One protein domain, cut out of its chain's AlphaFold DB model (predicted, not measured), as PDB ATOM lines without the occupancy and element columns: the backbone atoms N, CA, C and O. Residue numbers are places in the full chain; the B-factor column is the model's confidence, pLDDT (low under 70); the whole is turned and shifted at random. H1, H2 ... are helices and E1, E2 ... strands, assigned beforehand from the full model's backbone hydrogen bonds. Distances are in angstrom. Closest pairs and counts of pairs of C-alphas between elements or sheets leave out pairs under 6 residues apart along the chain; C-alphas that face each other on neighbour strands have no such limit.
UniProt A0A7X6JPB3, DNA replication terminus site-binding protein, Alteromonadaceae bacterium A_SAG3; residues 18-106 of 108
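This is residues 18 to 106 of the 108 residues of the protein "DNA replication terminus site-binding protein" of Alteromonadaceae bacterium A_SAG3 (UniProt A0A7X6JPB3). With little regular structure, this is two small separate sheets: E1, E5 and E4 at one end, grazed by the short helix H1, and the hairpin E2 and E3 toward the other. Residues 34 to 41 and the loop 58 to 92 join them; residues 61 to 67 and 78 to 88 stick out. The printed part has 89 residues, 27 in named elements, in the order H1 E1 E2 E3 E4 E5: mixed, both sheets antiparallel. It is extended, radius of gyration of the C-alphas 20.1 A, spanning 59 by 33 by 23 A.

H1, residues 18 to 24, has every O i to N i+4 pair within hydrogen-bond range; it only grazes the sheet of E1, residues 31 to 33, E5, residues 102 to 105, and E4, residues 93 to 97. E1 and E5 are antiparallel, N 32 and O 103 2.9 A apart. E4 and E5 form a hairpin, N 94 and O 104 2.8 A apart. E2, residues 42 to 45, and E3, residues 54 to 57, form another, N 43 and O 56 2.9 A apart.

H1 begins at C-alpha 18 (-25.264, 192.747, 94.020); E4 is 12.1 A long; E5 ends at C-alpha 105 (-30.937, 182.625, 110.512).

The C-alphas farthest apart, of Ser 21 and Lys 69, are 59.2 A apart. The printed part has no cut; the link E3 to E4 is long. Residues 79 to 91 have pLDDT under 70.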
ATOM      1  N   HIS A  18     -24.840 192.261  92.711       93.00
ATOM      2  CA  HIS A  18     -25.264 192.747  94.020       93.00
ATOM      3  C   HIS A  18     -25.831 191.624  94.901       93.00
ATOM      4  O   HIS A  18     -25.452 191.503  96.065       93.00
ATOM      5  N   ASP A  19     -26.724 190.787  94.354       91.81
ATOM      6  CA  ASP A  19     -27.295 189.646  95.078       91.81
ATOM      7  C   ASP A  19     -26.185 188.667  95.527       91.81
ATOM      8  O   ASP A  19     -26.238 188.165  96.648       91.81
ATOM      9  N   LYS A  20     -25.164 188.434  94.691       92.75
ATOM     10  CA  LYS A  20     -23.988 187.611  95.014       92.75
ATOM     11  C   LYS A  20     -23.143 188.227  96.133       92.75
ATOM     12  O   LYS A  20     -22.903 187.564  97.135       92.75
ATOM     13  N   SER A  21     -22.790 189.507  96.016       93.19
ATOM     14  CA  SER A  21     -22.012 190.232  97.035       93.19
ATOM     15  C   SER A  21     -22.688 190.197  98.413       93.19
ATOM     16  O   SER A  21     -22.029 190.079  99.444       93.19
ATOM     17  N   LEU A  22     -24.024 190.255  98.441       89.75
ATOM     18  CA  LEU A  22     -24.816 190.142  99.666       89.75
ATOM     19  C   LEU A  22     -24.718 188.750 100.315       89.75
ATOM     20  O   LEU A  22     -24.716 188.650 101.541       89.75
ATOM     21  N   LEU A  23     -24.644 187.680  99.519       89.62
ATOM     22  CA  LEU A  23     -24.431 186.325 100.035       89.62
ATOM     23  C   LEU A  23     -22.997 186.144 100.540       89.62
ATOM     24  O   LEU A  23     -22.798 185.575 101.613       89.62
ATOM     25  N   ASP A  24     -22.025 186.691  99.812       91.31
ATOM     26  CA  ASP A  24     -20.606 186.632 100.172       91.31
ATOM     27  C   ASP A  24     -20.315 187.374 101.490       91.31
ATOM     28  O   ASP A  24     -19.497 186.924 102.289       91.31
ATOM     29  N   ALA A  25     -21.051 188.447 101.806       88.56
ATOM     30  CA  ALA A  25     -20.978 189.138 103.102       88.56
ATOM     31  C   ALA A  25     -21.486 188.297 104.298       88.56
ATOM     32  O   ALA A  25     -21.422 188.720 105.458       88.56
ATOM     33  N   HIS A  26     -22.046 187.115 104.039       87.12
ATOM     34  CA  HIS A  26     -22.641 186.226 105.030       87.12
ATOM     35  C   HIS A  26     -22.086 184.799 104.927       87.12
ATOM     36  O   HIS A  26     -22.826 183.827 105.098       87.12
ATOM     37  N   GLN A  27     -20.777 184.672 104.693       77.25
ATOM     38  CA  GLN A  27     -20.065 183.397 104.782       77.25
ATOM     39  C   GLN A  27     -20.359 182.725 106.139       77.25
ATOM     40  O   GLN A  27     -20.241 183.350 107.192       77.25
ATOM     41  N   ASN A  28     -20.789 181.459 106.104       84.44
ATOM     42  CA  ASN A  28     -21.212 180.629 107.250       84.44
ATOM     43  C   ASN A  28     -22.605 180.908 107.844       84.44
ATOM     44  O   ASN A  28     -22.952 180.354 108.887       84.44
ATOM     45  N   ALA A  29     -23.436 181.727 107.200       87.75
ATOM     46  CA  ALA A  29     -24.826 181.879 107.616       87.75
ATOM     47  C   ALA A  29     -25.708 180.707 107.144       87.75
ATOM     48  O   ALA A  29     -25.571 180.215 106.026       87.75
ATOM     49  N   GLU A  30     -26.677 180.303 107.970       91.62
ATOM     50  CA  GLU A  30     -27.741 179.391 107.541       91.62
ATOM     51  C   GLU A  30     -28.803 180.179 106.760       91.62
ATOM     52  O   GLU A  30     -29.356 181.166 107.261       91.62
ATOM     53  N   PHE A  31     -29.102 179.734 105.538       91.88
ATOM     54  CA  PHE A  31     -30.090 180.365 104.664       91.88
ATOM     55  C   PHE A  31     -31.302 179.465 104.426       91.88
ATOM     56  O   PHE A  31     -31.180 178.250 104.295       91.88
ATOM     57  N   ALA A  32     -32.481 180.073 104.300       91.81
ATOM     58  CA  ALA A  32     -33.703 179.376 103.917       91.81
ATOM     59  C   ALA A  32     -34.592 180.257 103.040       91.81
ATOM     60  O   ALA A  32     -34.783 181.445 103.307       91.81
ATOM     61  N   VAL A  33     -35.204 179.655 102.020       91.81
ATOM     62  CA  VAL A  33     -36.270 180.297 101.247       91.81
ATOM     63  C   VAL A  33     -37.597 180.057 101.955       91.81
ATOM     64  O   VAL A  33     -38.045 178.917 102.075       91.81
ATOM     65  N   LYS A  34     -38.250 181.127 102.417       87.94
ATOM     66  CA  LYS A  34     -39.528 181.034 103.138       87.94
ATOM     67  C   LYS A  34     -40.596 181.837 102.425       87.94
ATOM     68  O   LYS A  34     -40.594 183.060 102.453       87.94
ATOM     69  N   ARG A  35     -41.548 181.145 101.806       85.56
ATOM     70  CA  ARG A  35     -42.670 181.763 101.091       85.56
ATOM     71  C   ARG A  35     -43.996 181.217 101.589       85.56
ATOM     72  O   ARG A  35     -44.081 180.065 102.009       85.56
ATOM     73  N   ARG A  36     -45.041 182.038 101.505       81.81
ATOM     74  CA  ARG A  36     -46.404 181.595 101.812       81.81
ATOM     75  C   ARG A  36     -46.841 180.558 100.781       81.81
ATOM     76  O   ARG A  36     -46.729 180.791  99.577       81.81
ATOM     77  N   ILE A  37     -47.347 179.428 101.261       82.19
ATOM     78  CA  ILE A  37     -48.026 178.446 100.418       82.19
ATOM     79  C   ILE A  37     -49.457 178.949 100.220       82.19
ATOM     80  O   ILE A  37     -50.093 179.406 101.173       82.19
ATOM     81  N   LYS A  38     -49.945 178.926  98.976       83.44
ATOM     82  CA  LYS A  38     -51.346 179.253  98.689       83.44
ATOM     83  C   LYS A  38     -52.248 178.287  99.453       83.44
ATOM     84  O   LYS A  38     -51.913 177.110  99.580       83.44
ATOM     85  N   LEU A  39     -53.379 178.785  99.948       84.25
ATOM     86  CA  LEU A  39     -54.326 177.933 100.651       84.25
ATOM     87  C   LEU A  39     -54.764 176.783  99.738       84.25
ATOM     88  O   LEU A  39     -55.035 176.987  98.555       84.25
ATOM     89  N   ARG A  40     -54.820 175.586 100.312       87.06
ATOM     90  CA  ARG A  40     -55.222 174.354  99.646       87.06
ATOM     91  C   ARG A  40     -56.122 173.547 100.582       87.06
ATOM     92  O   ARG A  40     -55.965 173.679 101.798       87.06
ATOM     93  N   PRO A  41     -57.045 172.737 100.048       90.00
ATOM     94  CA  PRO A  41     -57.814 171.816 100.866       90.00
ATOM     95  C   PRO A  41     -56.888 170.759 101.477       90.00
ATOM     96  O   PRO A  41     -56.032 170.175 100.805       90.00
ATOM     97  N   GLU A  42     -57.079 170.511 102.764       91.56
ATOM     98  CA  GLU A  42     -56.422 169.444 103.509       91.56
ATOM     99  C   GLU A  42     -57.501 168.656 104.247       91.56
ATOM    100  O   GLU A  42     -58.549 169.193 104.609       91.56
ATOM    101  N   SER A  43     -57.259 167.368 104.443       92.19
ATOM    102  CA  SER A  43     -58.187 166.466 105.119       92.19
ATOM    103  C   SER A  43     -57.468 165.707 106.215       92.19
ATOM    104  O   SER A  43     -56.290 165.382 106.077       92.19
ATOM    105  N   SER A  44     -58.194 165.360 107.268       92.19
ATOM    106  CA  SER A  44     -57.680 164.558 108.369       92.19
ATOM    107  C   SER A  44     -58.448 163.244 108.441       92.19
ATOM    108  O   SER A  44     -59.677 163.263 108.474       92.19
ATOM    109  N   ILE A  45     -57.743 162.113 108.434       91.38
ATOM    110  CA  ILE A  45     -58.343 160.774 108.471       91.38
ATOM    111  C   ILE A  45     -57.916 160.087 109.765       91.38
ATOM    112  O   ILE A  45     -56.721 160.004 110.063       91.38
ATOM    113  N   ARG A  46     -58.888 159.581 110.527       91.94
ATOM    114  CA  ARG A  46     -58.662 158.789 111.741       91.94
ATOM    115  C   ARG A  46     -59.193 157.375 111.536       91.94
ATOM    116  O   ARG A  46     -60.362 157.215 111.193       91.94
ATOM    117  N   LEU A  47     -58.329 156.388 111.747       90.06
ATOM    118  CA  LEU A  47     -58.715 154.980 111.799       90.06
ATOM    119  C   LEU A  47     -59.313 154.660 113.174       90.06
ATOM    120  O   LEU A  47     -59.077 155.391 114.134       90.06
ATOM    121  N   GLU A  48     -60.111 153.603 113.261       87.56
ATOM    122  CA  GLU A  48     -60.862 153.257 114.476       87.56
ATOM    123  C   GLU A  48     -59.961 152.960 115.683       87.56
ATOM    124  O   GLU A  48     -60.289 153.332 116.806       87.56
ATOM    125  N   ASP A  49     -58.802 152.366 115.430       90.88
ATOM    126  CA  ASP A  49     -57.771 152.004 116.400       90.88
ATOM    127  C   ASP A  49     -56.735 153.115 116.642       90.88
ATOM    128  O   ASP A  49     -55.866 152.989 117.504       90.88
ATOM    129  N   ALA A  50     -56.801 154.219 115.893       90.81
ATOM    130  CA  ALA A  50     -55.798 155.272 115.950       90.81
ATOM    131  C   ALA A  50     -56.175 156.383 116.943       90.81
ATOM    132  O   ALA A  50     -57.178 157.082 116.784       90.81
ATOM    133  N   GLU A  51     -55.283 156.653 117.899       90.69
ATOM    134  CA  GLU A  51     -55.437 157.766 118.848       90.69
ATOM    135  C   GLU A  51     -55.450 159.143 118.163       90.69
ATOM    136  O   GLU A  51     -56.075 160.089 118.648       90.69
ATOM    137  N   LYS A  52     -54.754 159.279 117.027       92.12
ATOM    138  CA  LYS A  52     -54.590 160.547 116.307       92.12
ATOM    139  C   LYS A  52     -54.962 160.407 114.840       92.12
ATOM    140  O   LYS A  52     -54.664 159.413 114.185       92.12
ATOM    141  N   ALA A  53     -55.572 161.462 114.315       92.25
ATOM    142  CA  ALA A  53     -55.845 161.584 112.895       92.25
ATOM    143  C   ALA A  53     -54.569 161.970 112.125       92.25
ATOM    144  O   ALA A  53     -53.732 162.725 112.627       92.25
ATOM    145  N   LYS A  54     -54.428 161.470 110.896       91.69
ATOM    146  CA  LYS A  54     -53.344 161.828 109.973       91.69
ATOM    147  C   LYS A  54     -53.844 162.855 108.962       91.69
ATOM    148  O   LYS A  54     -54.910 162.674 108.377       91.69
ATOM    149  N   GLY A  55     -53.070 163.920 108.764       91.50
ATOM    150  CA  GLY A  55     -53.352 164.967 107.783       91.50
ATOM    151  C   GLY A  55     -52.820 164.615 106.394       91.50
ATOM    152  O   GLY A  55     -51.705 164.114 106.265       91.50
ATOM    153  N   TYR A  56     -53.603 164.919 105.365       90.81
ATOM    154  CA  TYR A  56     -53.287 164.669 103.961       90.81
ATOM    155  C   TYR A  56     -53.664 165.879 103.103       90.81
ATOM    156  O   TYR A  56     -54.647 166.574 103.376       90.81
ATOM    157  N   ALA A  57     -52.903 166.109 102.031       90.12
ATOM    158  CA  ALA A  57     -53.289 167.066 101.003       90.12
ATOM    159  C   ALA A  57     -54.457 166.487 100.191       90.12
ATOM    160  O   ALA A  57     -54.326 165.419  99.598       90.12
ATOM    161  N   ALA A  58     -55.582 167.199 100.141       91.06
ATOM    162  CA  ALA A  58     -56.810 166.729  99.500       91.06
ATOM    163  C   ALA A  58     -56.977 167.345  98.100       91.06
ATOM    164  O   ALA A  58     -58.007 167.937  97.782       91.06
ATOM    165  N   SER A  59     -55.931 167.268  97.270       88.31
ATOM    166  CA  SER A  59     -55.959 167.802  95.898       88.31
ATOM    167  C   SER A  59     -56.761 166.935  94.927       88.31
ATOM    168  O   SER A  59     -57.134 167.414  93.861       88.31
ATOM    169  N   LEU A  60     -56.997 165.671  95.282       89.62
ATOM    170  CA  LEU A  60     -57.772 164.705  94.511       89.62
ATOM    171  C   LEU A  60     -58.792 164.009  95.427       89.62
ATOM    172  O   LEU A  60     -58.538 163.898  96.630       89.62
ATOM    173  N   PRO A  61     -59.929 163.534  94.885       90.00
ATOM    174  CA  PRO A  61     -60.879 162.725  95.642       90.00
ATOM    175  C   PRO A  61     -60.241 161.437  96.173       90.00
ATOM    176  O   PRO A  61     -59.402 160.826  95.510       90.00
ATOM    177  N   TYR A  62     -60.675 161.003  97.355       89.19
ATOM    178  CA  TYR A  62     -60.238 159.736  97.936       89.19
ATOM    179  C   TYR A  62     -60.967 158.556  97.303       89.19
ATOM    180  O   TYR A  62     -62.186 158.583  97.141       89.19
ATOM    181  N   VAL A  63     -60.219 157.489  97.031       90.50
ATOM    182  CA  VAL A  63     -60.783 156.165  96.768       90.50
ATOM    183  C   VAL A  63     -60.851 155.430  98.100       90.50
ATOM    184  O   VAL A  63     -59.825 155.198  98.738       90.50
ATOM    185  N   LEU A  64     -62.065 155.104  98.536       88.06
ATOM    186  CA  LEU A  64     -62.311 154.389  99.783       88.06
ATOM    187  C   LEU A  64     -62.814 152.983  99.467       88.06
ATOM    188  O   LEU A  64     -63.750 152.820  98.690       88.06
ATOM    189  N   PHE A  65     -62.214 151.979 100.100       88.88
ATOM    190  CA  PHE A  65     -62.648 150.583  99.974       88.88
ATOM    191  C   PHE A  65     -63.851 150.250 100.865       88.88
ATOM    192  O   PHE A  65     -64.513 149.237 100.666       88.88
ATOM    193  N   SER A  66     -64.149 151.112 101.836       88.06
ATOM    194  CA  SER A  66     -65.299 151.007 102.729       88.06
ATOM    195  C   SER A  66     -65.859 152.399 103.026       88.06
ATOM    196  O   SER A  66     -65.078 153.351 103.134       88.06
ATOM    197  N   PRO A  67     -67.184 152.548 103.198       85.88
ATOM    198  CA  PRO A  67     -67.774 153.830 103.555       85.88
ATOM    199  C   PRO A  67     -67.274 154.300 104.933       85.88
ATOM    200  O   PRO A  67     -67.116 153.482 105.845       85.88
ATOM    201  N   PRO A  68     -67.008 155.605 105.113       89.06
ATOM    202  CA  PRO A  68     -66.584 156.128 106.402       89.06
ATOM    203  C   PRO A  68     -67.753 156.110 107.396       89.06
ATOM    204  O   PRO A  68     -68.878 156.455 107.042       89.06
ATOM    205  N   LYS A  69     -67.479 155.775 108.665       89.06
ATOM    206  CA  LYS A  69     -68.473 155.878 109.754       89.06
ATOM    207  C   LYS A  69     -68.949 157.319 109.964       89.06
ATOM    208  O   LYS A  69     -70.107 157.552 110.288       89.06
ATOM    209  N   TYR A  70     -68.041 158.275 109.773       88.19
ATOM    210  CA  TYR A  70     -68.302 159.703 109.895       88.19
ATOM    211  C   TYR A  70     -67.527 160.454 108.817       88.19
ATOM    212  O   TYR A  70     -66.334 160.208 108.626       88.19
ATOM    213  N   HIS A  71     -68.178 161.403 108.147       89.62
ATOM    214  CA  HIS A  71     -67.535 162.329 107.220       89.62
ATOM    215  C   HIS A  71     -67.973 163.763 107.516       89.62
ATOM    216  O   HIS A  71     -69.113 164.026 107.886       89.62
ATOM    217  N   THR A  72     -67.052 164.707 107.344       88.81
ATOM    218  CA  THR A  72     -67.323 166.142 107.477       88.81
ATOM    219  C   THR A  72     -67.134 166.820 106.132       88.81
ATOM    220  O   THR A  72     -66.127 166.591 105.461       88.81
ATOM    221  N   HIS A  73     -68.075 167.678 105.748       88.44
ATOM    222  CA  HIS A  73     -67.975 168.442 104.510       88.44
ATOM    223  C   HIS A  73     -66.965 169.584 104.644       88.44
ATOM    224  O   HIS A  73     -66.908 170.266 105.669       88.44
ATOM    225  N   LEU A  74     -66.187 169.810 103.583       89.62
ATOM    226  CA  LEU A  74     -65.347 170.995 103.474       89.62
ATOM    227  C   LEU A  74     -66.248 172.216 103.254       89.62
ATOM    228  O   LEU A  74     -66.962 172.289 102.255       89.62
ATOM    229  N   SER A  75     -66.222 173.162 104.186       87.94
ATOM    230  CA  SER A  75     -66.972 174.411 104.074       87.94
ATOM    231  C   SER A  75     -66.252 175.424 103.183       87.94
ATOM    232  O   SER A  75     -65.029 175.395 103.021       87.94
ATOM    233  N   SER A  76     -67.021 176.352 102.610       88.56
ATOM    234  CA  SER A  76     -66.465 177.476 101.858       88.56
ATOM    235  C   SER A  76     -65.533 178.302 102.738       88.56
ATOM    236  O   SER A  76     -65.895 178.715 103.842       88.56
ATOM    237  N   LEU A  77     -64.339 178.598 102.224       83.12
ATOM    238  CA  LEU A  77     -63.440 179.523 102.893       83.12
ATOM    239  C   LEU A  77     -63.998 180.944 102.791       83.12
ATOM    240  O   LEU A  77     -63.990 181.551 101.723       83.12
ATOM    241  N   ILE A  78     -64.367 181.512 103.934       81.88
ATOM    242  CA  ILE A  78     -64.567 182.952 104.073       81.88
ATOM    243  C   ILE A  78     -63.239 183.529 104.555       81.88
ATOM    244  O   ILE A  78     -62.820 183.275 105.686       81.88
ATOM    245  N   ALA A  79     -62.543 184.258 103.676       69.88
ATOM    246  CA  ALA A  79     -61.263 184.869 104.017       69.88
ATOM    247  C   ALA A  79     -61.448 185.753 105.265       69.88
ATOM    248  O   ALA A  79     -62.275 186.670 105.250       69.88
ATOM    249  N   PRO A  80     -60.731 185.486 106.368       68.50
ATOM    250  CA  PRO A  80     -60.917 186.269 107.575       68.50
ATOM    251  C   PRO A  80     -60.456 187.707 107.315       68.50
ATOM    252  O   PRO A  80     -59.407 187.917 106.705       68.50
ATOM    253  N   ARG A  81     -61.196 188.705 107.830       63.31
ATOM    254  CA  ARG A  81     -60.794 190.130 107.754       63.31
ATOM    255  C   ARG A  81     -59.381 190.361 108.309       63.31
ATOM    256  O   ARG A  81     -58.688 191.264 107.867       63.31
ATOM    257  N   HIS A  82     -58.962 189.516 109.255       57.34
ATOM    258  CA  HIS A  82     -57.608 189.449 109.791       57.34
ATOM    259  C   HIS A  82     -57.140 187.993 109.803       57.34
ATOM    260  O   HIS A  82     -57.690 187.157 110.522       57.34
ATOM    261  N   VAL A  83     -56.103 187.679 109.030       58.94
ATOM    262  CA  VAL A  83     -55.444 186.372 109.099       58.94
ATOM    263  C   VAL A  83     -54.648 186.333 110.403       58.94
ATOM    264  O   VAL A  83     -53.577 186.929 110.491       58.94
ATOM    265  N   LYS A  84     -55.162 185.650 111.435       53.88
ATOM    266  CA  LYS A  84     -54.349 185.299 112.608       53.88
ATOM    267  C   LYS A  84     -53.260 184.347 112.124       53.88
ATOM    268  O   LYS A  84     -53.526 183.174 111.873       53.88
ATOM    269  N   ILE A  85     -52.050 184.866 111.947       53.25
ATOM    270  CA  ILE A  85     -50.876 184.083 111.572       53.25
ATOM    271  C   ILE A  85     -50.525 183.206 112.786       53.25
ATOM    272  O   ILE A  85     -49.735 183.591 113.641       53.25
ATOM    273  N   LYS A  86     -51.170 182.040 112.918       47.72
ATOM    274  CA  LYS A  86     -50.759 180.997 113.866       47.72
ATOM    275  C   LYS A  86     -49.514 180.320 113.299       47.72
ATOM    276  O   LYS A  86     -49.595 179.289 112.644       47.72
ATOM    277  N   GLY A  87     -48.373 180.962 113.492       51.69
ATOM    278  CA  GLY A  87     -47.075 180.450 113.083       51.69
ATOM    279  C   GLY A  87     -46.127 181.608 112.864       51.69
ATOM    280  O   GLY A  87     -46.231 182.299 111.856       51.69
ATOM    281  N   ASN A  88     -45.214 181.826 113.808       52.03
ATOM    282  CA  ASN A  88     -44.139 182.794 113.643       52.03
ATOM    283  C   ASN A  88     -43.385 182.444 112.358       52.03
ATOM    284  O   ASN A  88     -42.586 181.505 112.323       52.03
ATOM    285  N   VAL A  89     -43.629 183.189 111.280       53.91
ATOM    286  CA  VAL A  89     -42.679 183.232 110.175       53.91
ATOM    287  C   VAL A  89     -41.452 183.923 110.747       53.91
ATOM    288  O   VAL A  89     -41.347 185.141 110.717       53.91
ATOM    289  N   GLY A  90     -40.548 183.128 111.312       58.00
ATOM    290  CA  GLY A  90     -39.223 183.590 111.683       58.00
ATOM    291  C   GLY A  90     -39.071 184.057 113.118       58.00
ATOM    292  O   GLY A  90     -38.582 185.160 113.330       58.00
ATOM    293  N   ASP A  91     -39.332 183.184 114.091       66.94
ATOM    294  CA  ASP A  91     -38.498 183.297 115.287       66.94
ATOM    295  C   ASP A  91     -37.061 182.934 114.869       66.94
ATOM    296  O   ASP A  91     -36.818 181.858 114.314       66.94
ATOM    297  N   GLY A  92     -36.144 183.894 114.976       80.75
ATOM    298  CA  GLY A  92     -34.745 183.730 114.573       80.75
ATOM    299  C   GLY A  92     -34.456 183.745 113.065       80.75
ATOM    300  O   GLY A  92     -33.484 183.121 112.655       80.75
ATOM    301  N   TRP A  93     -35.242 184.418 112.211       88.56
ATOM    302  CA  TRP A  93     -34.914 184.571 110.777       88.56
ATOM    303  C   TRP A  93     -35.086 186.011 110.282       88.56
ATOM    304  O   TRP A  93     -36.114 186.631 110.526       88.56
ATOM    305  N   VAL A  94     -34.112 186.518 109.524       89.25
ATOM    306  CA  VAL A  94     -34.080 187.880 108.965       89.25
ATOM    307  C   VAL A  94     -34.129 187.809 107.442       89.25
ATOM    308  O   VAL A  94     -33.375 187.057 106.828       89.25
ATOM    309  N   LEU A  95     -35.025 188.576 106.819       89.31
ATOM    310  CA  LEU A  95     -35.146 188.643 105.360       89.31
ATOM    311  C   LEU A  95     -33.957 189.410 104.767       89.31
ATOM    312  O   LEU A  95     -33.786 190.587 105.072       89.31
ATOM    313  N   ILE A  96     -33.191 188.767 103.884       91.38
ATOM    314  CA  ILE A  96     -32.001 189.363 103.252       91.38
ATOM    315  C   ILE A  96     -32.188 189.625 101.754       91.38
ATOM    316  O   ILE A  96     -31.621 190.570 101.220       91.38
ATOM    317  N   ASN A  97     -33.038 188.852 101.064       90.88
ATOM    318  CA  ASN A  97     -33.394 189.123  99.670       90.88
ATOM    319  C   ASN A  97     -34.895 188.923  99.433       90.88
ATOM    320  O   ASN A  97     -35.408 187.802  99.447       90.88
ATOM    321  N   ARG A  98     -35.604 190.029  99.172       89.94
ATOM    322  CA  ARG A  98     -37.063 190.036  98.969       89.94
ATOM    323  C   ARG A  98     -37.500 189.249  97.736       89.94
ATOM    324  O   ARG A  98     -38.470 188.506  97.811       89.94
ATOM    325  N   ARG A  99     -36.780 189.379  96.616       88.31
ATOM    326  CA  ARG A  99     -37.145 188.747  95.336       88.31
ATOM    327  C   ARG A  99     -37.150 187.225  95.450       88.31
ATOM    328  O   ARG A  99     -38.042 186.567  94.924       88.31
ATOM    329  N   MET A 100     -36.169 186.678  96.160       90.62
ATOM    330  CA  MET A 100     -36.036 185.236  96.371       90.62
ATOM    331  C   MET A 100     -36.820 184.727  97.585       90.62
ATOM    332  O   MET A 100     -36.898 183.520  97.780       90.62
ATOM    333  N   ASN A 101     -37.417 185.614  98.392       91.88
ATOM    334  CA  ASN A 101     -37.897 185.293  99.741       91.88
ATOM    335  C   ASN A 101     -36.810 184.577 100.565       91.88
ATOM    336  O   ASN A 101     -37.077 183.566 101.217       91.88
ATOM    337  N   LEU A 102     -35.572 185.070 100.471       92.06
ATOM    338  CA  LEU A 102     -34.406 184.475 101.111       92.06
ATOM    339  C   LEU A 102     -34.200 185.078 102.495       92.06
ATOM    340  O   LEU A 102     -34.074 186.298 102.641       92.06
ATOM    341  N   TYR A 103     -34.120 184.206 103.489       92.00
ATOM    342  CA  TYR A 103     -33.905 184.554 104.880       92.00
ATOM    343  C   TYR A 103     -32.580 183.977 105.364       92.00
ATOM    344  O   TYR A 103     -32.192 182.882 104.964       92.00
ATOM    345  N   LYS A 104     -31.934 184.699 106.273       91.69
ATOM    346  CA  LYS A 104     -30.782 184.260 107.057       91.69
ATOM    347  C   LYS A 104     -31.223 183.963 108.485       91.69
ATOM    348  O   LYS A 104     -32.039 184.704 109.037       91.69
ATOM    349  N   ARG A 105     -30.688 182.911 109.098       90.25
ATOM    350  CA  ARG A 105     -30.937 182.625 110.512       90.25
ATOM    351  C   ARG A 105     -30.238 183.658 111.395       90.25
ATOM    352  O   ARG A 105     -29.059 183.953 111.208       90.25
ATOM    353  N   ASN A 106     -30.978 184.220 112.342       84.38
ATOM    354  CA  ASN A 106     -30.451 185.090 113.380       84.38
ATOM    355  C   ASN A 106     -29.903 184.201 114.498       84.38
ATOM    356  O   ASN A 106     -30.676 183.625 115.265       84.38
TER     357      ASN A 106